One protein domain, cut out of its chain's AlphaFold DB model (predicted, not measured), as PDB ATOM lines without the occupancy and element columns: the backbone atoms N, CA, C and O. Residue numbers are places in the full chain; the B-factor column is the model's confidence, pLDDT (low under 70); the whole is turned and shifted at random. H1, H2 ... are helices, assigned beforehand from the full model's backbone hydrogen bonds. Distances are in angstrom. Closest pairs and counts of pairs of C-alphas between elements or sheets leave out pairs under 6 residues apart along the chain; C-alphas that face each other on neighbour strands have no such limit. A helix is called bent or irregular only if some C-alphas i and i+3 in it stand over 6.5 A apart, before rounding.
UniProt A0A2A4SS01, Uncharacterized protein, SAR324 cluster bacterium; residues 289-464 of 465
ATOM      1  N   GLU A 289      48.381  11.110 -34.942       82.38
ATOM      2  CA  GLU A 289      48.301  11.037 -36.404       82.38
ATOM      3  C   GLU A 289      47.687   9.719 -36.878       82.38
ATOM      4  O   GLU A 289      46.785   9.748 -37.715       82.38
ATOM      5  N   GLU A 290      48.089   8.577 -36.301       84.94
ATOM      6  CA  GLU A 290      47.467   7.276 -36.590       84.94
ATOM      7  C   GLU A 290      45.966   7.300 -36.257       84.94
ATOM      8  O   GLU A 290      45.153   6.844 -37.059       84.94
ATOM      9  N   VAL A 291      45.576   7.878 -35.110       85.81
ATOM     10  CA  VAL A 291      44.165   7.987 -34.691       85.81
ATOM     11  C   VAL A 291      43.351   8.880 -35.632       85.81
ATOM     12  O   VAL A 291      42.189   8.588 -35.911       85.81
ATOM     13  N   ILE A 292      43.926   9.974 -36.133       84.56
ATOM     14  CA  ILE A 292      43.232  10.871 -37.067       84.56
ATOM     15  C   ILE A 292      43.152  10.249 -38.468       84.56
ATOM     16  O   ILE A 292      42.102  10.337 -39.108       84.56
ATOM     17  N   GLY A 293      44.229   9.606 -38.926       85.31
ATOM     18  CA  GLY A 293      44.359   9.065 -40.280       85.31
ATOM     19  C   GLY A 293      43.358   7.958 -40.612       85.31
ATOM     20  O   GLY A 293      42.956   7.822 -41.763       85.31
ATOM     21  N   ILE A 294      42.889   7.215 -39.609       90.31
ATOM     22  CA  ILE A 294      41.913   6.134 -39.806       90.31
ATOM     23  C   ILE A 294      40.453   6.598 -39.902       90.31
ATOM     24  O   ILE A 294      39.577   5.799 -40.233       90.31
ATOM     25  N   GLY A 295      40.152   7.866 -39.599       86.38
ATOM     26  CA  GLY A 295      38.769   8.332 -39.465       86.38
ATOM     27  C   GLY A 295      37.938   8.213 -40.749       86.38
ATOM     28  O   GLY A 295      36.743   7.927 -40.688       86.38
ATOM     29  N   THR A 296      38.557   8.397 -41.916       87.06
ATOM     30  CA  THR A 296      37.887   8.271 -43.222       87.06
ATOM     31  C   THR A 296      37.532   6.818 -43.535       87.06
ATOM     32  O   THR A 296      36.386   6.538 -43.882       87.06
ATOM     33  N   ALA A 297      38.478   5.895 -43.333       87.62
ATOM     34  CA  ALA A 297      38.261   4.458 -43.498       87.62
ATOM     35  C   ALA A 297      37.191   3.932 -42.528       87.62
ATOM     36  O   ALA A 297      36.345   3.134 -42.913       87.62
ATOM     37  N   PHE A 298      37.164   4.440 -41.291       90.19
ATOM     38  CA  PHE A 298      36.139   4.083 -40.309       90.19
ATOM     39  C   PHE A 298      34.724   4.514 -40.736       90.19
ATOM     40  O   PHE A 298      33.781   3.735 -40.619       90.19
ATOM     41  N   ASN A 299      34.554   5.738 -41.255       87.94
ATOM     42  CA  ASN A 299      33.247   6.198 -41.744       87.94
ATOM     43  C   ASN A 299      32.784   5.391 -42.968       87.94
ATOM     44  O   ASN A 299      31.613   5.020 -43.056       87.94
ATOM     45  N   HIS A 300      33.700   5.107 -43.899       89.06
ATOM     46  CA  HIS A 300      33.391   4.312 -45.084       89.06
ATOM     47  C   HIS A 300      33.012   2.873 -44.707       89.06
ATOM     48  O   HIS A 300      31.970   2.378 -45.137       89.06
ATOM     49  N   GLY A 301      33.760   2.248 -43.796       87.69
ATOM     50  CA  GLY A 301      33.430   0.929 -43.270       87.69
ATOM     51  C   GLY A 301      32.085   0.888 -42.527       87.69
ATOM     52  O   GLY A 301      31.331  -0.069 -42.693       87.69
ATOM     53  N   LEU A 302      31.711   1.936 -41.777       89.12
ATOM     54  CA  LEU A 302      30.390   2.022 -41.133       89.12
ATOM     55  C   LEU A 302      29.252   2.037 -42.168       89.12
ATOM     56  O   LEU A 302      28.202   1.422 -41.959       89.12
ATOM     57  N   TYR A 303      29.457   2.719 -43.297       88.81
ATOM     58  CA  TYR A 303      28.516   2.701 -44.414       88.81
ATOM     59  C   TYR A 303      28.437   1.315 -45.072       88.81
ATOM     60  O   TYR A 303      27.333   0.802 -45.278       88.81
ATOM     61  N   LEU A 304      29.578   0.674 -45.344       87.44
ATOM     62  CA  LEU A 304      29.621  -0.677 -45.914       87.44
ATOM     63  C   LEU A 304      28.935  -1.706 -45.001       87.44
ATOM     64  O   LEU A 304      28.148  -2.519 -45.484       87.44
ATOM     65  N   PHE A 305      29.111  -1.599 -43.682       88.00
ATOM     66  CA  PHE A 305      28.427  -2.440 -42.695       88.00
ATOM     67  C   PHE A 305      26.896  -2.291 -42.751       88.00
ATOM     68  O   PHE A 305      26.148  -3.267 -42.648       88.00
ATOM     69  N   TRP A 306      26.390  -1.073 -42.976       87.56
ATOM     70  CA  TRP A 306      24.956  -0.853 -43.197       87.56
ATOM     71  C   TRP A 306      24.455  -1.505 -44.495       87.56
ATOM     72  O   TRP A 306      23.347  -2.057 -44.514       87.56
ATOM     73  N   VAL A 307      25.247  -1.457 -45.573       84.94
ATOM     74  CA  VAL A 307      24.914  -2.107 -46.851       84.94
ATOM     75  C   VAL A 307      24.876  -3.628 -46.687       84.94
ATOM     76  O   VAL A 307      23.884  -4.243 -47.086       84.94
ATOM     77  N   GLU A 308      25.879  -4.213 -46.030       84.31
ATOM     78  CA  GLU A 308      25.966  -5.650 -45.749       84.31
ATOM     79  C   GLU A 308      24.765  -6.138 -44.926       84.31
ATOM     80  O   GLU A 308      24.073  -7.081 -45.315       84.31
ATOM     81  N   LYS A 309      24.402  -5.426 -43.848       83.69
ATOM     82  CA  LYS A 309      23.237  -5.780 -43.017       83.69
ATOM     83  C   LYS A 309      21.922  -5.793 -43.811       83.69
ATOM     84  O   LYS A 309      20.988  -6.527 -43.480       83.69
ATOM     85  N   ARG A 310      21.824  -4.984 -44.873       80.25
ATOM     86  CA  ARG A 310      20.651  -4.915 -45.762       80.25
ATOM     87  C   ARG A 310      20.724  -5.868 -46.952       80.25
ATOM     88  O   ARG A 310      19.703  -6.013 -47.628       80.25
ATOM     89  N   TYR A 311      21.864  -6.510 -47.198       81.88
ATOM     90  CA  TYR A 311      22.079  -7.393 -48.341       81.88
ATOM     91  C   TYR A 311      21.024  -8.502 -48.392       81.88
ATOM     92  O   TYR A 311      20.253  -8.572 -49.347       81.88
ATOM     93  N   ASN A 312      20.879  -9.276 -47.310       77.06
ATOM     94  CA  ASN A 312      19.927 -10.391 -47.246       77.06
ATOM     95  C   ASN A 312      18.470  -9.949 -47.446       77.06
ATOM     96  O   ASN A 312      17.723 -10.584 -48.188       77.06
ATOM     97  N   PHE A 313      18.057  -8.839 -46.828       78.25
ATOM     98  CA  PHE A 313      16.686  -8.335 -46.958       78.25
ATOM     99  C   PHE A 313      16.380  -7.827 -48.367       78.25
ATOM    100  O   PHE A 313      15.314  -8.123 -48.906       78.25
ATOM    101  N   LYS A 314      17.307  -7.079 -48.980       79.62
ATOM    102  CA  LYS A 314      17.149  -6.584 -50.354       79.62
ATOM    103  C   LYS A 314      17.173  -7.731 -51.357       79.62
ATOM    104  O   LYS A 314      16.316  -7.772 -52.234       79.62
ATOM    105  N   TYR A 315      18.090  -8.682 -51.186       83.06
ATOM    106  CA  TYR A 315      18.163  -9.885 -52.006       83.06
ATOM    107  C   TYR A 315      16.844 -10.665 -51.946       83.06
ATOM    108  O   TYR A 315      16.248 -10.957 -52.980       83.06
ATOM    109  N   LEU A 316      16.327 -10.925 -50.739       82.06
ATOM    110  CA  LEU A 316      15.063 -11.636 -50.545       82.06
ATOM    111  C   LEU A 316      13.861 -10.863 -51.111       82.06
ATOM    112  O   LEU A 316      12.949 -11.474 -51.659       82.06
ATOM    113  N   ALA A 317      13.848  -9.533 -51.010       85.19
ATOM    114  CA  ALA A 317      12.789  -8.708 -51.590       85.19
ATOM    115  C   ALA A 317      12.764  -8.800 -53.124       85.19
ATOM    116  O   ALA A 317      11.698  -8.998 -53.707       85.19
ATOM    117  N   VAL A 318      13.930  -8.715 -53.771       85.69
ATOM    118  CA  VAL A 318      14.067  -8.861 -55.229       85.69
ATOM    119  C   VAL A 318      13.672 -10.272 -55.662       85.69
ATOM    120  O   VAL A 318      12.901 -10.436 -56.605       85.69
ATOM    121  N   GLU A 319      14.106 -11.289 -54.916       86.06
ATOM    122  CA  GLU A 319      13.746 -12.686 -55.171       86.06
ATOM    123  C   GLU A 319      12.240 -12.922 -55.021       86.06
ATOM    124  O   GLU A 319      11.626 -13.595 -55.849       86.06
ATOM    125  N   LYS A 320      11.618 -12.316 -54.003       88.50
ATOM    126  CA  LYS A 320      10.172 -12.376 -53.788       88.50
ATOM    127  C   LYS A 320       9.420 -11.757 -54.961       88.50
ATOM    128  O   LYS A 320       8.466 -12.371 -55.432       88.50
ATOM    129  N   VAL A 321       9.835 -10.584 -55.447       88.06
ATOM    130  CA  VAL A 321       9.215  -9.937 -56.619       88.06
ATOM    131  C   VAL A 321       9.366 -10.822 -57.855       88.06
ATOM    132  O   VAL A 321       8.372 -11.080 -58.531       88.06
ATOM    133  N   ARG A 322      10.569 -11.356 -58.101       90.25
ATOM    134  CA  ARG A 322      10.845 -12.255 -59.227       90.25
ATOM    135  C   ARG A 322       9.946 -13.492 -59.204       90.25
ATOM    136  O   ARG A 322       9.271 -13.773 -60.187       90.25
ATOM    137  N   ILE A 323       9.887 -14.197 -58.070       88.38
ATOM    138  CA  ILE A 323       9.059 -15.401 -57.904       88.38
ATOM    139  C   ILE A 323       7.567 -15.056 -57.993       88.38
ATOM    140  O   ILE A 323       6.801 -15.810 -58.582       88.38
ATOM    141  N   THR A 324       7.135 -13.917 -57.446       89.94
ATOM    142  CA  THR A 324       5.722 -13.501 -57.512       89.94
ATOM    143  C   THR A 324       5.290 -13.242 -58.954       89.94
ATOM    144  O   THR A 324       4.225 -13.708 -59.353       89.94
ATOM    145  N   LEU A 325       6.115 -12.554 -59.752       89.12
ATOM    146  CA  LEU A 325       5.863 -12.353 -61.183       89.12
ATOM    147  C   LEU A 325       5.848 -13.683 -61.943       89.12
ATOM    148  O   LEU A 325       4.990 -13.891 -62.801       89.12
ATOM    149  N   GLU A 326       6.745 -14.602 -61.574       90.06
ATOM    150  CA  GLU A 326       6.806 -15.937 -62.158       90.06
ATOM    151  C   GLU A 326       5.511 -16.729 -61.918       90.06
ATOM    152  O   GLU A 326       4.891 -17.250 -62.845       90.06
ATOM    153  N   VAL A 327       5.053 -16.766 -60.665       90.38
ATOM    154  CA  VAL A 327       3.823 -17.457 -60.265       90.38
ATOM    155  C   VAL A 327       2.588 -16.798 -60.873       90.38
ATOM    156  O   VAL A 327       1.716 -17.505 -61.375       90.38
ATOM    157  N   LEU A 328       2.512 -15.465 -60.886       91.88
ATOM    158  CA  LEU A 328       1.382 -14.737 -61.465       91.88
ATOM    159  C   LEU A 328       1.232 -15.038 -62.962       91.88
ATOM    160  O   LEU A 328       0.129 -15.313 -63.431       91.88
ATOM    161  N   GLY A 329       2.341 -15.037 -63.704       87.31
ATOM    162  CA  GLY A 329       2.341 -15.367 -65.126       87.31
ATOM    163  C   GLY A 329       1.920 -16.815 -65.405       87.31
ATOM    164  O   GLY A 329       1.149 -17.060 -66.335       87.31
ATOM    165  N   MET A 330       2.345 -17.767 -64.565       87.88
ATOM    166  CA  MET A 330       1.892 -19.163 -64.649       87.88
ATOM    167  C   MET A 330       0.394 -19.305 -64.339       87.88
ATOM    168  O   MET A 330      -0.318 -19.991 -65.072       87.88
ATOM    169  N   LEU A 331      -0.107 -18.627 -63.301       90.88
ATOM    170  CA  LEU A 331      -1.528 -18.645 -62.938       90.88
ATOM    171  C   LEU A 331      -2.412 -18.055 -64.039       90.88
ATOM    172  O   LEU A 331      -3.461 -18.622 -64.332       90.88
ATOM    173  N   MET A 332      -1.978 -16.972 -64.687       88.69
ATOM    174  CA  MET A 332      -2.671 -16.400 -65.847       88.69
ATOM    175  C   MET A 332      -2.773 -17.409 -66.998       88.69
ATOM    176  O   MET A 332      -3.842 -17.555 -67.589       88.69
ATOM    177  N   GLY A 333      -1.700 -18.155 -67.285       87.69
ATOM    178  CA  GLY A 333      -1.714 -19.220 -68.294       87.69
ATOM    179  C   GLY A 333      -2.709 -20.339 -67.966       87.69
ATOM    180  O   GLY A 333      -3.508 -20.731 -68.815       87.69
ATOM    181  N   VAL A 334      -2.721 -20.808 -66.713       89.62
ATOM    182  CA  VAL A 334      -3.667 -21.836 -66.238       89.62
ATOM    183  C   VAL A 334      -5.112 -21.327 -66.262       89.62
ATOM    184  O   VAL A 334      -6.018 -22.060 -66.658       89.62
ATOM    185  N   PHE A 335      -5.338 -20.064 -65.894       90.19
ATOM    186  CA  PHE A 335      -6.659 -19.438 -65.932       90.19
ATOM    187  C   PHE A 335      -7.229 -19.388 -67.356       90.19
ATOM    188  O   PHE A 335      -8.399 -19.713 -67.554       90.19
ATOM    189  N   ILE A 336      -6.404 -19.065 -68.359       87.75
ATOM    190  CA  ILE A 336      -6.813 -19.059 -69.775       87.75
ATOM    191  C   ILE A 336      -7.247 -20.461 -70.231       87.75
ATOM    192  O   ILE A 336      -8.279 -20.597 -70.889       87.75
ATOM    193  N   VAL A 337      -6.520 -21.511 -69.833       87.88
ATOM    194  CA  VAL A 337      -6.911 -22.908 -70.111       87.88
ATOM    195  C   VAL A 337      -8.246 -23.248 -69.442       87.88
ATOM    196  O   VAL A 337      -9.119 -23.838 -70.077       87.88
ATOM    197  N   GLY A 338      -8.436 -22.843 -68.182       87.19
ATOM    198  CA  GLY A 338      -9.684 -23.052 -67.442       87.19
ATOM    199  C   GLY A 338     -10.891 -22.356 -68.082       87.19
ATOM    200  O   GLY A 338     -11.955 -22.959 -68.203       87.19
ATOM    201  N   MET A 339     -10.715 -21.122 -68.564       86.94
ATOM    202  CA  MET A 339     -11.749 -20.383 -69.301       86.94
ATOM    203  C   MET A 339     -12.128 -21.072 -70.618       86.94
ATOM    204  O   MET A 339     -13.313 -21.135 -70.950       86.94
ATOM    205  N   GLY A 340     -11.143 -21.624 -71.337       84.62
ATOM    206  CA  GLY A 340     -11.383 -22.411 -72.548       84.62
ATOM    207  C   GLY A 340     -12.099 -23.737 -72.277       84.62
ATOM    208  O   GLY A 340     -12.951 -24.144 -73.062       84.62
ATOM    209  N   TYR A 341     -11.823 -24.389 -71.141       86.31
ATOM    210  CA  TYR A 341     -12.522 -25.610 -70.718       86.31
ATOM    211  C   TYR A 341     -13.992 -25.363 -70.359       86.31
ATOM    212  O   TYR A 341     -14.861 -26.148 -70.729       86.31
ATOM    213  N   LEU A 342     -14.282 -24.259 -69.668       86.94
ATOM    214  CA  LEU A 342     -15.644 -23.893 -69.266       86.94
ATOM    215  C   LEU A 342     -16.491 -23.322 -70.415       86.94
ATOM    216  O   LEU A 342     -17.671 -23.047 -70.214       86.94
ATOM    217  N   GLY A 343     -15.901 -23.096 -71.596       79.00
ATOM    218  CA  GLY A 343     -16.568 -22.422 -72.715       79.00
ATOM    219  C   GLY A 343     -16.930 -20.961 -72.417       79.00
ATOM    220  O   GLY A 343     -17.762 -20.376 -73.104       79.00
ATOM    221  N   ALA A 344     -16.326 -20.375 -71.380       78.62
ATOM    222  CA  ALA A 344     -16.620 -19.027 -70.900       78.62
ATOM    223  C   ALA A 344     -15.799 -17.940 -71.623       78.62
ATOM    224  O   ALA A 344     -15.980 -16.752 -71.361       78.62
ATOM    225  N   GLY A 345     -14.876 -18.331 -72.506       73.38
ATOM    226  CA  GLY A 345     -14.014 -17.429 -73.271       73.38
ATOM    227  C   GLY A 345     -14.000 -17.744 -74.768       73.38
ATOM    228  O   GLY A 345     -14.431 -18.807 -75.197       73.38
ATOM    229  N   ALA A 346     -13.454 -16.819 -75.562       75.94
ATOM    230  CA  ALA A 346     -13.343 -16.942 -77.023       75.94
ATOM    231  C   ALA A 346     -12.239 -17.912 -77.500       75.94
ATOM    232  O   ALA A 346     -11.984 -18.002 -78.696       75.94
ATOM    233  N   VAL A 347     -11.555 -18.591 -76.574       82.38
ATOM    234  CA  VAL A 347     -10.376 -19.425 -76.837       82.38
ATOM    235  C   VAL A 347     -10.742 -20.887 -76.610       82.38
ATOM    236  O   VAL A 347     -11.266 -21.235 -75.551       82.38
ATOM    237  N   SER A 348     -10.453 -21.749 -77.584       84.44
ATOM    238  CA  SER A 348     -10.650 -23.194 -77.439       84.44
ATOM    239  C   SER A 348      -9.628 -23.814 -76.475       84.44
ATOM    240  O   SER A 348      -8.561 -23.255 -76.226       84.44
ATOM    241  N   ILE A 349      -9.905 -25.011 -75.944       84.38
ATOM    242  CA  ILE A 349      -8.980 -25.712 -75.028       84.38
ATOM    243  C   ILE A 349      -7.593 -25.903 -75.668       84.38
ATOM    244  O   ILE A 349      -6.576 -25.684 -75.011       84.38
ATOM    245  N   GLY A 350      -7.543 -26.280 -76.951       85.06
ATOM    246  CA  GLY A 350      -6.287 -26.488 -77.678       85.06
ATOM    247  C   GLY A 350      -5.456 -25.210 -77.803       85.06
ATOM    248  O   GLY A 350      -4.260 -25.218 -77.516       85.06
ATOM    249  N   GLU A 351      -6.095 -24.091 -78.147       85.88
ATOM    250  CA  GLU A 351      -5.443 -22.776 -78.199       85.88
ATOM    251  C   GLU A 351      -5.007 -22.308 -76.803       85.88
ATOM    252  O   GLU A 351      -3.905 -21.784 -76.644       85.88
ATOM    253  N   GLY A 352      -5.816 -22.566 -75.771       85.62
ATOM    254  CA  GLY A 352      -5.490 -22.248 -74.383       85.62
ATOM    255  C   GLY A 352      -4.229 -22.964 -73.890       85.62
ATOM    256  O   GLY A 352      -3.396 -22.347 -73.225       85.62
ATOM    257  N   ILE A 353      -4.042 -24.239 -74.253       88.62
ATOM    258  CA  ILE A 353      -2.833 -25.010 -73.911       88.62
ATOM    259  C   ILE A 353      -1.590 -24.395 -74.568       88.62
ATOM    260  O   ILE A 353      -0.561 -24.240 -73.907       88.62
ATOM    261  N   ILE A 354      -1.685 -24.000 -75.842       89.69
ATOM    262  CA  ILE A 354      -0.579 -23.359 -76.568       89.69
ATOM    263  C   ILE A 354      -0.223 -22.015 -75.918       89.69
ATOM    264  O   ILE A 354       0.951 -21.751 -75.649       89.69
ATOM    265  N   VAL A 355      -1.224 -21.190 -75.593       88.06
ATOM    266  CA  VAL A 355      -1.027 -19.907 -74.899       88.06
ATOM    267  C   VAL A 355      -0.395 -20.109 -73.523       88.06
ATOM    268  O   VAL A 355       0.540 -19.391 -73.175       88.06
ATOM    269  N   CYS A 356      -0.829 -21.111 -72.758       89.31
ATOM    270  CA  CYS A 356      -0.227 -21.443 -71.467       89.31
ATOM    271  C   CYS A 356       1.252 -21.844 -71.610       89.31
ATOM    272  O   CYS A 356       2.100 -21.332 -70.880       89.31
ATOM    273  N   GLY A 357       1.587 -22.678 -72.599       90.31
ATOM    274  CA  GLY A 357       2.975 -23.044 -72.902       90.31
ATOM    275  C   GLY A 357       3.845 -21.834 -73.265       90.31
ATOM    276  O   GLY A 357       4.945 -21.682 -72.730       90.31
ATOM    277  N   MET A 358       3.333 -20.930 -74.107       89.69
ATOM    278  CA  MET A 358       4.021 -19.679 -74.453       89.69
ATOM    279  C   MET A 358       4.193 -18.762 -73.238       89.69
ATOM    280  O   MET A 358       5.265 -18.187 -73.062       89.69
ATOM    281  N   MET A 359       3.183 -18.662 -72.370       88.81
ATOM    282  CA  MET A 359       3.247 -17.874 -71.136       88.81
ATOM    283  C   MET A 359       4.299 -18.419 -70.171       88.81
ATOM    284  O   MET A 359       5.089 -17.645 -69.638       88.81
ATOM    285  N   ILE A 360       4.375 -19.739 -69.986       89.50
ATOM    286  CA  ILE A 360       5.409 -20.361 -69.146       89.50
ATOM    287  C   ILE A 360       6.805 -20.057 -69.704       89.50
ATOM    288  O   ILE A 360       7.684 -19.637 -68.950       89.50
ATOM    289  N   ALA A 361       7.012 -20.215 -71.016       89.81
ATOM    290  CA  ALA A 361       8.295 -19.922 -71.655       89.81
ATOM    291  C   ALA A 361       8.681 -18.437 -71.529       89.81
ATOM    292  O   ALA A 361       9.807 -18.118 -71.143       89.81
ATOM    293  N   PHE A 362       7.732 -17.532 -71.787       89.94
ATOM    294  CA  PHE A 362       7.913 -16.087 -71.665       89.94
ATOM    295  C   PHE A 362       8.313 -15.692 -70.242       89.94
ATOM    296  O   PHE A 362       9.312 -15.007 -70.023       89.94
ATOM    297  N   VAL A 363       7.566 -16.180 -69.257       90.69
ATOM    298  CA  VAL A 363       7.780 -15.864 -67.849       90.69
ATOM    299  C   VAL A 363       9.119 -16.418 -67.360       90.69
ATOM    300  O   VAL A 363       9.858 -15.697 -66.696       90.69
ATOM    301  N   LYS A 364       9.495 -17.645 -67.740       87.19
ATOM    302  CA  LYS A 364      10.808 -18.224 -67.400       87.19
ATOM    303  C   LYS A 364      11.975 -17.449 -68.009       87.19
ATOM    304  O   LYS A 364      13.023 -17.346 -67.374       87.19
ATOM    305  N   PHE A 365      11.804 -16.901 -69.210       89.44
ATOM    306  CA  PHE A 365      12.834 -16.107 -69.873       89.44
ATOM    307  C   PHE A 365      13.004 -14.731 -69.213       89.44
ATOM    308  O   PHE A 365      14.099 -14.400 -68.750       89.44
ATOM    309  N   PHE A 366      11.918 -13.961 -69.091       85.31
ATOM    310  CA  PHE A 366      11.948 -12.595 -68.551       85.31
ATOM    311  C   PHE A 366      12.118 -12.534 -67.028       85.31
ATOM    312  O   PHE A 366      12.714 -11.588 -66.521       85.31
ATOM    313  N   CYS A 367      11.658 -13.547 -66.287       86.00
ATOM    314  CA  CYS A 367      11.893 -13.667 -64.842       86.00
ATOM    315  C   CYS A 367      13.156 -14.476 -64.508       86.00
ATOM    316  O   CYS A 367      13.341 -14.893 -63.364       86.00
ATOM    317  N   SER A 368      14.043 -14.712 -65.480       85.38
ATOM    318  CA  SER A 368      15.325 -15.364 -65.214       85.38
ATOM    319  C   SER A 368      16.243 -14.475 -64.364       85.38
ATOM    320  O   SER A 368      16.142 -13.245 -64.345       85.38
ATOM    321  N   ARG A 369      17.199 -15.104 -63.670       79.69
ATOM    322  CA  ARG A 369      18.190 -14.393 -62.840       79.69
ATOM    323  C   ARG A 369      18.999 -13.350 -63.613       79.69
ATOM    324  O   ARG A 369      19.411 -12.364 -63.018       79.69
ATOM    325  N   GLN A 370      19.205 -13.545 -64.916       81.88
ATOM    326  CA  GLN A 370      19.993 -12.633 -65.748       81.88
ATOM    327  C   GLN A 370      19.295 -11.282 -65.955       81.88
ATOM    328  O   GLN A 370      19.944 -10.248 -65.845       81.88
ATOM    329  N   PHE A 371      17.975 -11.272 -66.168       82.25
ATOM    330  CA  PHE A 371      17.207 -10.025 -66.292       82.25
ATOM    331  C   PHE A 371      17.104  -9.263 -64.969       82.25
ATOM    332  O   PHE A 371      17.012  -8.037 -64.963       82.25
ATOM    333  N   PHE A 372      17.160  -9.980 -63.846       81.94
ATOM    334  CA  PHE A 372      17.108  -9.383 -62.513       81.94
ATOM    335  C   PHE A 372      18.488  -9.014 -61.945       81.94
ATOM    336  O   PHE A 372      18.546  -8.385 -60.891       81.94
ATOM    337  N   LEU A 373      19.588  -9.336 -62.647       80.31
ATOM    338  CA  LEU A 373      20.967  -9.081 -62.208       80.31
ATOM    339  C   LEU A 373      21.204  -7.635 -61.717       80.31
ATOM    340  O   LEU A 373      21.757  -7.485 -60.630       80.31
ATOM    341  N   PRO A 374      20.742  -6.576 -62.421       82.19
ATOM    342  CA  PRO A 374      20.960  -5.187 -61.996       82.19
ATOM    343  C   PRO A 374      20.216  -4.790 -60.713       82.19
ATOM    344  O   PRO A 374      20.539  -3.768 -60.111       82.19
ATOM    345  N   PHE A 375      19.199  -5.557 -60.313       80.56
ATOM    346  CA  PHE A 375      18.388  -5.274 -59.129       80.56
ATOM    347  C   PHE A 375      18.905  -5.984 -57.877       80.56
ATOM    348  O   PHE A 375      18.514  -5.610 -56.770       80.56
ATOM    349  N   TYR A 376      19.771  -6.993 -58.022       79.31
ATOM    350  CA  TYR A 376      20.380  -7.641 -56.867       79.31
ATOM    351  C   TYR A 376      21.372  -6.697 -56.176       79.31
ATOM    352  O   TYR A 376      22.095  -5.956 -56.845       79.31
ATOM    353  N   PRO A 377      21.413  -6.697 -54.832       79.44
ATOM    354  CA  PRO A 377      22.423  -5.940 -54.106       79.44
ATOM    355  C   PRO A 377      23.824  -6.473 -54.442       79.44
ATOM    356  O   PRO A 377      23.998  -7.671 -54.660       79.44
ATOM    357  N   GLN A 378      24.817  -5.584 -54.472       76.50
ATOM    358  CA  GLN A 378      26.223  -5.972 -54.579       76.50
ATOM    359  C   GLN A 378      26.716  -6.516 -53.238       76.50
ATOM    360  O   GLN A 378      26.349  -5.988 -52.184       76.50
ATOM    361  N   ASP A 379      27.520  -7.575 -53.290       78.88
ATOM    362  CA  ASP A 379      28.236  -8.089 -52.127       78.88
ATOM    363  C   ASP A 379      29.388  -7.131 -51.795       78.88
ATOM    364  O   ASP A 379      30.189  -6.795 -52.666       78.88
ATOM    365  N   VAL A 380      29.420  -6.654 -50.551       82.94
ATOM    366  CA  VAL A 380      30.367  -5.643 -50.057       82.94
ATOM    367  C   VAL A 380      31.243  -6.172 -48.920       82.94
ATOM    368  O   VAL A 380      32.037  -5.414 -48.365       82.94
ATOM    369  N   THR A 381      31.126  -7.456 -48.557       81.88
ATOM    370  CA  THR A 381      31.851  -8.031 -47.412       81.88
ATOM    371  C   THR A 381      33.369  -7.937 -47.599       81.88
ATOM    372  O   THR A 381      34.081  -7.565 -46.671       81.88
ATOM    373  N   ALA A 382      33.875  -8.169 -48.814       82.44
ATOM    374  CA  ALA A 382      35.309  -8.061 -49.106       82.44
ATOM    375  C   ALA A 382      35.849  -6.623 -48.954       82.44
ATOM    376  O   ALA A 382      36.951  -6.421 -48.440       82.44
ATOM    377  N   ASP A 383      35.071  -5.621 -49.372       84.06
ATOM    378  CA  ASP A 383      35.445  -4.210 -49.224       84.06
ATOM    379  C   ASP A 383      35.370  -3.768 -47.756       84.06
ATOM    380  O   ASP A 383      36.235  -3.026 -47.285       84.06
ATOM    381  N   LEU A 384      34.388  -4.279 -47.005       86.38
ATOM    382  CA  LEU A 384      34.274  -4.033 -45.572       86.38
ATOM    383  C   LEU A 384      35.475  -4.601 -44.807       86.38
ATOM    384  O   LEU A 384      36.072  -3.893 -44.000       86.38
ATOM    385  N   GLU A 385      35.853  -5.855 -45.061       84.81
ATOM    386  CA  GLU A 385      37.004  -6.487 -44.408       84.81
ATOM    387  C   GLU A 385      38.314  -5.759 -44.723       84.81
ATOM    388  O   GLU A 385      39.168  -5.598 -43.845       84.81
ATOM    389  N   LYS A 386      38.461  -5.264 -45.957       87.06
ATOM    390  CA  LYS A 386      39.607  -4.450 -46.364       87.06
ATOM    391  C   LYS A 386      39.705  -3.168 -45.538       87.06
ATOM    392  O   LYS A 386      40.780  -2.878 -45.013       87.06
ATOM    393  N   ASP A 387      38.604  -2.437 -45.381       85.94
ATOM    394  CA  ASP A 387      38.582  -1.210 -44.582       85.94
ATOM    395  C   ASP A 387      38.800  -1.490 -43.095       85.94
ATOM    396  O   ASP A 387      39.593  -0.801 -42.449       85.94
ATOM    397  N   VAL A 388      38.186  -2.554 -42.565       86.50
ATOM    398  CA  VAL A 388      38.418  -3.030 -41.192       86.50
ATOM    399  C   VAL A 388      39.896  -3.325 -40.965       86.50
ATOM    400  O   VAL A 388      40.457  -2.928 -39.938       86.50
ATOM    401  N   GLY A 389      40.560  -3.951 -41.934       84.50
ATOM    402  CA  GLY A 389      41.991  -4.234 -41.892       84.50
ATOM    403  C   GLY A 389      42.872  -2.986 -41.764       84.50
ATOM    404  O   GLY A 389      43.912  -3.054 -41.108       84.50
ATOM    405  N   ILE A 390      42.454  -1.840 -42.312       86.12
ATOM    406  CA  ILE A 390      43.234  -0.590 -42.298       86.12
ATOM    407  C   ILE A 390      43.322  -0.000 -40.885       86.12
ATOM    408  O   ILE A 390      44.399   0.412 -40.455       86.12
ATOM    409  N   TYR A 391      42.213   0.038 -40.144       85.94
ATOM    410  CA  TYR A 391      42.174   0.700 -38.833       85.94
ATOM    411  C   TYR A 391      42.284  -0.254 -37.637       85.94
ATOM    412  O   TYR A 391      42.548   0.190 -36.517       85.94
ATOM    413  N   THR A 392      42.165  -1.567 -37.857       85.62
ATOM    414  CA  THR A 392      42.359  -2.603 -36.828       85.62
ATOM    415  C   THR A 392      43.693  -2.478 -36.066       85.62
ATOM    416  O   THR A 392      43.667  -2.521 -34.833       85.62
ATOM    417  N   PRO A 393      44.859  -2.271 -36.717       85.00
ATOM    418  CA  PRO A 393      46.136  -2.120 -36.013       85.00
ATOM    419  C   PRO A 393      46.178  -0.907 -35.078       85.00
ATOM    420  O   PRO A 393      46.813  -0.962 -34.027       85.00
ATOM    421  N   VAL A 394      45.485   0.176 -35.438       85.50
ATOM    422  CA  VAL A 394      45.403   1.392 -34.622       85.50
ATOM    423  C   VAL A 394      44.454   1.170 -33.446       85.50
ATOM    424  O   VAL A 394      44.813   1.480 -32.315       85.50
ATOM    425  N   PHE A 395      43.296   0.542 -33.678       85.25
ATOM    426  CA  PHE A 395      42.335   0.187 -32.626       85.25
ATOM    427  C   PHE A 395      42.951  -0.701 -31.533       85.25
ATOM    428  O   PHE A 395      42.608  -0.543 -30.363       85.25
ATOM    429  N   ARG A 396      43.903  -1.581 -31.880       83.81
ATOM    430  CA  ARG A 396      44.648  -2.400 -30.900       83.81
ATOM    431  C   ARG A 396      45.491  -1.573 -29.931       83.81
ATOM    432  O   ARG A 396      45.603  -1.927 -28.758       83.81
ATOM    433  N   LYS A 397      46.083  -0.493 -30.441       85.12
ATOM    434  CA  LYS A 397      46.959   0.419 -29.700       85.12
ATOM    435  C   LYS A 397      46.193   1.556 -29.021       85.12
ATOM    436  O   LYS A 397      46.800   2.356 -28.320       85.12
ATOM    437  N   MET A 398      44.884   1.688 -29.226       86.19
ATOM    438  CA  MET A 398      44.126   2.742 -28.557       86.19
ATOM    439  C   MET A 398      43.883   2.391 -27.090       86.19
ATOM    440  O   MET A 398      43.455   1.282 -26.769       86.19
ATOM    441  N   SER A 399      44.080   3.358 -26.196       84.00
ATOM    442  CA  SER A 399      43.567   3.256 -24.829       84.00
ATOM    443  C   SER A 399      42.070   3.577 -24.761       84.00
ATOM    444  O   SER A 399      41.497   4.184 -25.672       84.00
ATOM    445  N   LYS A 400      41.420   3.217 -23.646       82.81
ATOM    446  CA  LYS A 400      39.993   3.507 -23.393       82.81
ATOM    447  C   LYS A 400      39.655   4.989 -23.595       82.81
ATOM    448  O   LYS A 400      38.589   5.319 -24.114       82.81
ATOM    449  N   MET A 401      40.557   5.899 -23.215       82.94
ATOM    450  CA  MET A 401      40.345   7.340 -23.384       82.94
ATOM    451  C   MET A 401      40.422   7.762 -24.857       82.94
ATOM    452  O   MET A 401      39.564   8.515 -25.320       82.94
ATOM    453  N   GLN A 402      41.408   7.252 -25.602       85.00
ATOM    454  CA  GLN A 402      41.570   7.542 -27.029       85.00
ATOM    455  C   GLN A 402      40.387   7.014 -27.845       85.00
ATOM    456  O   GLN A 402      39.842   7.742 -28.671       85.00
ATOM    457  N   MET A 403      39.935   5.792 -27.553       86.75
ATOM    458  CA  MET A 403      38.792   5.173 -28.224       86.75
ATOM    459  C   MET A 403      37.488   5.951 -27.973       86.75
ATOM    460  O   MET A 403      36.731   6.235 -28.903       86.75
ATOM    461  N   ASN A 404      37.257   6.385 -26.728       84.88
ATOM    462  CA  ASN A 404      36.136   7.263 -26.385       84.88
ATOM    463  C   ASN A 404      36.194   8.602 -27.126       84.88
ATOM    464  O   ASN A 404      35.187   9.053 -27.668       84.88
ATOM    465  N   ALA A 405      37.359   9.251 -27.164       86.06
ATOM    466  CA  ALA A 405      37.529  10.514 -27.876       86.06
ATOM    467  C   ALA A 405      37.294  10.355 -29.388       86.06
ATOM    468  O   ALA A 405      36.608  11.184 -29.992       86.06
ATOM    469  N   PHE A 406      37.809   9.272 -29.975       88.62
ATOM    470  CA  PHE A 406      37.625   8.929 -31.381       88.62
ATOM    471  C   PHE A 406      36.138   8.763 -31.718       88.62
ATOM    472  O   PHE A 406      35.615   9.502 -32.553       88.62
ATOM    473  N   LEU A 407      35.405   7.894 -31.014       85.88
ATOM    474  CA  LEU A 407      33.979   7.698 -31.302       85.88
ATOM    475  C   LEU A 407      33.128   8.931 -30.991       85.88
ATOM    476  O   LEU A 407      32.236   9.253 -31.769       85.88
ATOM    477  N   ASN A 408      33.428   9.684 -29.929       84.56
ATOM    478  CA  ASN A 408      32.742  10.951 -29.653       84.56
ATOM    479  C   ASN A 408      32.888  11.955 -30.804       84.56
ATOM    480  O   ASN A 408      31.930  12.656 -31.137       84.56
ATOM    481  N   LYS A 409      34.062  12.008 -31.443       86.31
ATOM    482  CA  LYS A 409      34.279  12.819 -32.645       86.31
ATOM    483  C   LYS A 409      33.436  12.308 -33.818       86.31
ATOM    484  O   LYS A 409      32.786  13.111 -34.482       86.31
ATOM    485  N   HIS A 410      33.392  10.994 -34.036       84.19
ATOM    486  CA  HIS A 410      32.629  10.382 -35.131       84.19
ATOM    487  C   HIS A 410      31.106  10.416 -34.935       84.19
ATOM    488  O   HIS A 410      30.384  10.459 -35.930       84.19
ATOM    489  N   MET A 411      30.610  10.474 -33.695       81.69
ATOM    490  CA  MET A 411      29.191  10.701 -33.397       81.69
ATOM    491  C   MET A 411      28.727  12.110 -33.773       81.69
ATOM    492  O   MET A 411      27.583  12.300 -34.168       81.69
ATOM    493  N   ARG A 412      29.620  13.101 -33.658       80.50
ATOM    494  CA  ARG A 412      29.344  14.497 -34.023       80.50
ATOM    495  C   ARG A 412      29.515  14.774 -35.520       80.50
ATOM    496  O   ARG A 412      29.241  15.891 -35.950       80.50
ATOM    497  N   ASN A 413      29.978  13.798 -36.306       81.56
ATOM    498  CA  ASN A 413      30.101  13.950 -37.751       81.56
ATOM    499  C   ASN A 413      28.711  13.901 -38.407       81.56
ATOM    500  O   ASN A 413      27.976  12.927 -38.232       81.56
ATOM    501  N   SER A 414      28.375  14.918 -39.202       73.44
ATOM    502  CA  SER A 414      27.084  15.038 -39.887       73.44
ATOM    503  C   SER A 414      26.783  13.851 -40.803       73.44
ATOM    504  O   SER A 414      25.631  13.425 -40.878       73.44
ATOM    505  N   GLU A 415      27.806  13.276 -41.436       75.75
ATOM    506  CA  GLU A 415      27.682  12.123 -42.340       75.75
ATOM    507  C   GLU A 415      27.193  10.853 -41.627       75.75
ATOM    508  O   GLU A 415      26.478  10.038 -42.209       75.75
ATOM    509  N   ASN A 416      27.505  10.711 -40.336       79.81
ATOM    510  CA  ASN A 416      27.183   9.514 -39.561       79.81
ATOM    511  C   ASN A 416      25.825   9.594 -38.861       79.81
ATOM    512  O   ASN A 416      25.390   8.599 -38.285       79.81
ATOM    513  N   THR A 417      25.132  10.737 -38.917       78.06
ATOM    514  CA  THR A 417      23.885  10.993 -38.172       78.06
ATOM    515  C   THR A 417      22.824   9.909 -38.401       78.06
ATOM    516  O   THR A 417      22.173   9.456 -37.460       78.06
ATOM    517  N   LEU A 418      22.689   9.437 -39.645       79.94
ATOM    518  CA  LEU A 418      21.734   8.386 -40.025       79.94
ATOM    519  C   LEU A 418      22.192   6.972 -39.615       79.94
ATOM    520  O   LEU A 418      21.372   6.056 -39.535       79.94
ATOM    521  N   LEU A 419      23.484   6.793 -39.332       84.56
ATOM    522  CA  LEU A 419      24.133   5.511 -39.042       84.56
ATOM    523  C   LEU A 419      24.485   5.329 -37.555       84.56
ATOM    524  O   LEU A 419      24.905   4.243 -37.166       84.56
ATOM    525  N   LEU A 420      24.265   6.340 -36.703       83.25
ATOM    526  CA  LEU A 420      24.639   6.305 -35.278       83.25
ATOM    527  C   LEU A 420      24.087   5.085 -34.532       83.25
ATOM    528  O   LEU A 420      24.789   4.496 -33.719       83.25
ATOM    529  N   HIS A 421      22.857   4.669 -34.835       82.62
ATOM    530  CA  HIS A 421      22.218   3.509 -34.204       82.62
ATOM    531  C   HIS A 421      22.943   2.176 -34.470       82.62
ATOM    532  O   HIS A 421      22.757   1.229 -33.714       82.62
ATOM    533  N   LEU A 422      23.763   2.094 -35.523       85.25
ATOM    534  CA  LEU A 422      24.552   0.905 -35.864       85.25
ATOM    535  C   LEU A 422      25.968   0.941 -35.302       85.25
ATOM    536  O   LEU A 422      26.646  -0.081 -35.310       85.25
ATOM    537  N   MET A 423      26.423   2.091 -34.804       86.12
ATOM    538  CA  MET A 423      27.796   2.267 -34.336       86.12
ATOM    539  C   MET A 423      28.186   1.287 -33.209       86.12
ATOM    540  O   MET A 423      29.270   0.716 -33.304       86.12
ATOM    541  N   PRO A 424      27.337   0.987 -32.201       87.88
ATOM    542  CA  PRO A 424      27.671  -0.003 -31.172       87.88
ATOM    543  C   PRO A 424      27.834  -1.421 -31.725       87.88
ATOM    544  O   PRO A 424      28.767  -2.132 -31.357       87.88
ATOM    545  N   GLU A 425      26.951  -1.838 -32.634       86.31
ATOM    546  CA  GLU A 425      27.041  -3.149 -33.286       86.31
ATOM    547  C   GLU A 425      28.264  -3.242 -34.200       86.31
ATOM    548  O   GLU A 425      28.951  -4.260 -34.217       86.31
ATOM    549  N   TYR A 426      28.572  -2.162 -34.915       88.62
ATOM    550  CA  TYR A 426      29.739  -2.082 -35.779       88.62
ATOM    551  C   TYR A 426      31.049  -2.176 -34.986       88.62
ATOM    552  O   TYR A 426      31.961  -2.911 -35.356       88.62
ATOM    553  N   VAL A 427      31.126  -1.512 -33.832       87.00
ATOM    554  CA  VAL A 427      32.270  -1.624 -32.916       87.00
ATOM    555  C   VAL A 427      32.404  -3.052 -32.373       87.00
ATOM    556  O   VAL A 427      33.509  -3.598 -32.368       87.00
ATOM    557  N   LYS A 428      31.293  -3.704 -31.991       86.94
ATOM    558  CA  LYS A 428      31.284  -5.130 -31.602       86.94
ATOM    559  C   LYS A 428      31.800  -6.025 -32.732       86.94
ATOM    560  O   LYS A 428      32.572  -6.950 -32.474       86.94
ATOM    561  N   TYR A 429      31.404  -5.744 -33.972       86.75
ATOM    562  CA  TYR A 429      31.873  -6.462 -35.154       86.75
ATOM    563  C   TYR A 429      33.391  -6.310 -35.348       86.75
ATOM    564  O   TYR A 429      34.084  -7.321 -35.463       86.75
ATOM    565  N   ILE A 430      33.937  -5.093 -35.256       87.06
ATOM    566  CA  ILE A 430      35.384  -4.833 -35.383       87.06
ATOM    567  C   ILE A 430      36.190  -5.663 -34.373       87.06
ATOM    568  O   ILE A 430      37.121  -6.370 -34.757       87.06
ATOM    569  N   PHE A 431      35.816  -5.640 -33.089       82.88
ATOM    570  CA  PHE A 431      36.499  -6.440 -32.060       82.88
ATOM    571  C   PHE A 431      36.293  -7.952 -32.233       82.88
ATOM    572  O   PHE A 431      37.104  -8.750 -31.756       82.88
ATOM    573  N   SER A 432      35.229  -8.360 -32.928       81.88
ATOM    574  CA  SER A 432      34.953  -9.768 -33.206       81.88
ATOM    575  C   SER A 432      35.833 -10.325 -34.325       81.88
ATOM    576  O   SER A 432      36.318 -11.451 -34.205       81.88
ATOM    577  N   VAL A 433      36.067  -9.533 -35.372       81.50
ATOM    578  CA  VAL A 433      36.838  -9.918 -36.569       81.50
ATOM    579  C   VAL A 433      38.342  -9.644 -36.409       81.50
ATOM    580  O   VAL A 433      39.165 -10.183 -37.145       81.50
ATOM    581  N   MET A 434      38.732  -8.859 -35.402       80.44
ATOM    582  CA  MET A 434      40.129  -8.537 -35.115       80.44
ATOM    583  C   MET A 434      40.987  -9.794 -34.826       80.44
ATOM    584  O   MET A 434      40.676 -10.544 -33.891       80.44
ATOM    585  N   PRO A 435      42.112  -9.999 -35.548       67.56
ATOM    586  CA  PRO A 435      43.066 -11.065 -35.235       67.56
ATOM    587  C   PRO A 435      43.742 -10.826 -33.873       67.56
ATOM    588  O   PRO A 435      43.915  -9.673 -33.482       67.56
ATOM    589  N   ASP A 436      44.165 -11.889 -33.184       64.19
ATOM    590  CA  ASP A 436      45.018 -11.845 -31.981       64.19
ATOM    591  C   ASP A 436      44.544 -10.916 -30.847       64.19
ATOM    592  O   ASP A 436      45.235  -9.998 -30.408       64.19
ATOM    593  N   ARG A 437      43.372 -11.222 -30.277       64.06
ATOM    594  CA  ARG A 437      42.758 -10.484 -29.150       64.06
ATOM    595  C   ARG A 437      43.597 -10.419 -27.858       64.06
ATOM    596  O   ARG A 437      43.186  -9.769 -26.905       64.06
ATOM    597  N   LYS A 438      44.738 -11.113 -27.792       62.44
ATOM    598  CA  LYS A 438      45.631 -11.129 -26.618       62.44
ATOM    599  C   LYS A 438      46.527  -9.889 -26.521       62.44
ATOM    600  O   LYS A 438      46.983  -9.589 -25.424       62.44
ATOM    601  N   ASP A 439      46.718  -9.166 -27.627       64.12
ATOM    602  CA  ASP A 439      47.584  -7.978 -27.706       64.12
ATOM    603  C   ASP A 439      46.805  -6.650 -27.623       64.12
ATOM    604  O   ASP A 439      47.334  -5.580 -27.928       64.12
ATOM    605  N   LEU A 440      45.534  -6.702 -27.219       74.88
ATOM    606  CA  LEU A 440      44.720  -5.514 -26.972       74.88
ATOM    607  C   LEU A 440      45.183  -4.799 -25.696       74.88
ATOM    608  O   LEU A 440      45.353  -5.424 -24.649       74.88
ATOM    609  N   LEU A 441      45.331  -3.471 -25.762       73.19
ATOM    610  CA  LEU A 441      45.579  -2.651 -24.568       73.19
ATOM    611  C   LEU A 441      44.369  -2.581 -23.624       73.19
ATOM    612  O   LEU A 441      44.542  -2.309 -22.439       73.19
ATOM    613  N   MET A 442      43.161  -2.807 -24.144       76.81
ATOM    614  CA  MET A 442      41.914  -2.825 -23.376       76.81
ATOM    615  C   MET A 442      41.538  -4.253 -22.975       76.81
ATOM    616  O   MET A 442      41.657  -5.184 -23.775       76.81
ATOM    617  N   THR A 443      41.041  -4.424 -21.750       77.56
ATOM    618  CA  THR A 443      40.472  -5.703 -21.306       77.56
ATOM    619  C   THR A 443      39.068  -5.917 -21.882       77.56
ATOM    620  O   THR A 443      38.433  -4.990 -22.382       77.56
ATOM    621  N   SER A 444      38.546  -7.148 -21.810       75.81
ATOM    622  CA  SER A 444      37.170  -7.432 -22.251       75.81
ATOM    623  C   SER A 444      36.127  -6.628 -21.466       75.81
ATOM    624  O   SER A 444      35.106  -6.246 -22.035       75.81
ATOM    625  N   ASP A 445      36.389  -6.362 -20.186       81.12
ATOM    626  CA  ASP A 445      35.507  -5.567 -19.332       81.12
ATOM    627  C   ASP A 445      35.544  -4.091 -19.746       81.12
ATOM    628  O   ASP A 445      34.491  -3.471 -19.888       81.12
ATOM    629  N   ASP A 446      36.733  -3.560 -20.068       80.44
ATOM    630  CA  ASP A 446      36.880  -2.196 -20.594       80.44
ATOM    631  C   ASP A 446      36.113  -1.997 -21.907       80.44
ATOM    632  O   ASP A 446      35.516  -0.941 -22.109       80.44
ATOM    633  N   ILE A 447      36.125  -3.000 -22.798       80.00
ATOM    634  CA  ILE A 447      35.412  -2.961 -24.085       80.00
ATOM    635  C   ILE A 447      33.895  -2.942 -23.861       80.00
ATOM    636  O   ILE A 447      33.197  -2.158 -24.504       80.00
ATOM    637  N   ASN A 448      33.380  -3.768 -22.946       82.75
ATOM    638  CA  ASN A 448      31.949  -3.813 -22.634       82.75
ATOM    639  C   ASN A 448      31.466  -2.504 -22.001       82.75
ATOM    640  O   ASN A 448      30.506  -1.908 -22.486       82.75
ATOM    641  N   GLU A 449      32.177  -2.009 -20.985       83.62
ATOM    642  CA  GLU A 449      31.856  -0.742 -20.320       83.62
ATOM    643  C   GLU A 449      31.892   0.431 -21.315       83.62
ATOM    644  O   GLU A 449      31.029   1.310 -21.324       83.62
ATOM    645  N   PHE A 450      32.881   0.430 -22.209       83.06
ATOM    646  CA  PHE A 450      32.994   1.416 -23.276       83.06
ATOM    647  C   PHE A 450      31.805   1.388 -24.250       83.06
ATOM    648  O   PHE A 450      31.287   2.444 -24.615       83.06
ATOM    649  N   ILE A 451      31.355   0.203 -24.665       84.56
ATOM    650  CA  ILE A 451      30.202   0.040 -25.558       84.56
ATOM    651  C   ILE A 451      28.914   0.527 -24.885       84.56
ATOM    652  O   ILE A 451      28.126   1.225 -25.520       84.56
ATOM    653  N   GLU A 452      28.708   0.217 -23.605       84.19
ATOM    654  CA  GLU A 452      27.559   0.719 -22.841       84.19
ATOM    655  C   GLU A 452      27.570   2.252 -22.768       84.19
ATOM    656  O   GLU A 452      26.558   2.917 -23.014       84.19
ATOM    657  N   HIS A 453      28.740   2.843 -22.515       84.06
ATOM    658  CA  HIS A 453      28.912   4.293 -22.549       84.06
ATOM    659  C   HIS A 453      28.626   4.896 -23.927       84.06
ATOM    660  O   HIS A 453      28.020   5.970 -24.010       84.06
ATOM    661  N   LEU A 454      29.028   4.223 -25.005       83.88
ATOM    662  CA  LEU A 454      28.730   4.637 -26.372       83.88
ATOM    663  C   LEU A 454      27.215   4.639 -26.634       83.88
ATOM    664  O   LEU A 454      26.690   5.639 -27.117       83.88
ATOM    665  N   GLU A 455      26.506   3.566 -26.275       84.81
ATOM    666  CA  GLU A 455      25.045   3.459 -26.418       84.81
ATOM    667  C   GLU A 455      24.326   4.585 -25.652       84.81
ATOM    668  O   GLU A 455      23.446   5.265 -26.193       84.81
ATOM    669  N   LEU A 456      24.768   4.866 -24.420       84.12
ATOM    670  CA  LEU A 456      24.266   5.987 -23.625       84.12
ATOM    671  C   LEU A 456      24.529   7.339 -24.299       84.12
ATOM    672  O   LEU A 456      23.626   8.177 -24.356       84.12
ATOM    673  N   ASN A 457      25.730   7.568 -24.828       81.75
ATOM    674  CA  ASN A 457      26.086   8.832 -25.473       81.75
ATOM    675  C   ASN A 457      25.323   9.053 -26.787       81.75
ATOM    676  O   ASN A 457      24.845  10.163 -27.024       81.75
ATOM    677  N   ILE A 458      25.121   8.005 -27.590       82.88
ATOM    678  CA  ILE A 458      24.280   8.056 -28.794       82.88
ATOM    679  C   ILE A 458      22.844   8.423 -28.411       82.88
ATOM    680  O   ILE A 458      22.249   9.307 -29.027       82.88
ATOM    681  N   SER A 459      22.300   7.797 -27.360       81.00
ATOM    682  CA  SER A 459      20.934   8.078 -26.904       81.00
ATOM    683  C   SER A 459      20.753   9.526 -26.427       81.00
ATOM    684  O   SER A 459      19.708  10.128 -26.674       81.00
ATOM    685  N   LYS A 460      21.771  10.117 -25.782       81.56
ATOM    686  CA  LYS A 460      21.778  11.533 -25.378       81.56
ATOM    687  C   LYS A 460      21.836  12.457 -26.593       81.56
ATOM    688  O   LYS A 460      20.999  13.350 -26.712       81.56
ATOM    689  N   PHE A 461      22.741  12.168 -27.528       79.12
ATOM    690  CA  PHE A 461      22.911  12.945 -28.753       79.12
ATOM    691  C   PHE A 461      21.637  12.961 -29.611       79.12
ATOM    692  O   PHE A 461      21.184  14.023 -30.027       79.12
ATOM    693  N   GLN A 462      20.984  11.808 -29.794       75.81
ATOM    694  CA  GLN A 462      19.710  11.707 -30.523       75.81
ATOM    695  C   GLN A 462      18.550  12.437 -29.829       75.81
ATOM    696  O   GLN A 462      17.605  12.862 -30.489       75.81
ATOM    697  N   ARG A 463      18.612  12.603 -28.501       74.19
ATOM    698  CA  ARG A 463      17.629  13.362 -27.710       74.19
ATOM    699  C   ARG A 463      17.916  14.869 -27.670       74.19
ATOM    700  O   ARG A 463      17.145  15.593 -27.043       74.19
ATOM    701  N   GLY A 464      18.992  15.340 -28.309       63.22
ATOM    702  CA  GLY A 464      19.373  16.754 -28.343       63.22
ATOM    703  C   GLY A 464      19.799  17.319 -26.983       63.22
ATOM    704  O   GLY A 464      19.567  18.498 -26.729       63.22
TER     705      GLY A 464
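Overview. This is residues 289 to 464 of the 465 residues of an uncharacterized protein of SAR324 cluster bacterium (UniProt A0A2A4SS01). A long helical hairpin arm, made by H2b and H3, extends from a small head of helices, where H2a, H5, H6, H7 and H8 gather with the short H1. H2 runs nearly straight from the head into the arm, and the chain returns through H3, the short H4 and H5. The printed part has 176 residues with eight named helices, H1 to H8 in chain order, and no named strand: all helix. It is extended, with a radius of gyration of the C-alphas of 26.5 A, and spans 81 by 35 by 27 A, the arm making the length.

Along the chain. H1, residues 289 to 293, begins with C-alpha 289 at (48.301, 11.037, -36.404). H2, residues 295 to 341, was assigned as one helix by its hydrogen bonds but is bent, with C-alphas 309 and 312 7.1 A apart; its arms are H2a, residues 295 to 309, 21.3 A, and H2b, residues 312 to 341, 42.8 A, ending with C-alpha 341 at (-12.522, -25.610, -70.718). H3 is residues 349 to 366, 25.5 A. H4, residues 369 to 375, is irregular, with C-alphas 371 and 374 7.5 A apart. H5, residues 381 to 397, 24.8 A, is irregular, with C-alphas 390 and 393 7.1 A apart and a kink of 40 degrees near residue 391. H6 is residues 400 to 411, 16.4 A. H7, residues 420 to 433, 20.3 A, is irregular, with C-alphas 421 and 424 7.2 A apart. H8, residues 444 to 462, 27.2 A, ends with C-alpha 462 at (19.710, 11.707, -30.523).

Arrangement. H2, its arms taken together, is the hub, touching four helices. H2b and H3 form a helical hairpin at a shallow tilt of 13 degrees, closest at the C-alphas of Gly 333 and Cys 356, 4.1 A. H2b, with residues 318 to 322 alone, only just touches H4, with 3 pairs of C-alphas within 8 A, the closest being Val 318 and Phe 375, 6.8 A. H2a touches H5 at a steep tilt of 43 degrees, opposite ways, closest at the C-alphas of Gly 301 and Leu 384, 5.5 A. Residues 302 to 306 of H2a touch residues 422 to 426 of H7, about perpendicular at 86 degrees, closest at the C-alphas of Leu 302 and Tyr 426, 6.8 A. H7 and H8 form a helical hairpin at 17 degrees, a shallow tilt, closest at the C-alphas of Pro 424 and Ile 451, 6.2 A; H8 touches H7 with residues 451 to 458 alone. H6 touches H8 at a shallow tilt of 27 degrees, the same way, closest at the C-alphas of Lys 400 and Asp 446, 7.1 A. H1 is close to H5 but not clearly touching, the closest C-alphas, of Glu 290 and Val 394, being 6.5 A apart. Every O i to N i+4 pair is within hydrogen-bond range in H1, H2a, H2b, H3, H6 and H8; H5 has 9 of 13, H7 8 of 10, and H4 1 of 3, with 3 of its 4 O i to N i+3 pairs within range.

Size, cuts and confidence. The two C-alphas farthest apart are those of Glu 289 and Gly 343, at 81.5 A. The printed part has no cut and no long link. The mean pLDDT of the printed part is 83.7; residues 435 to 439 and residue 464 are under 70.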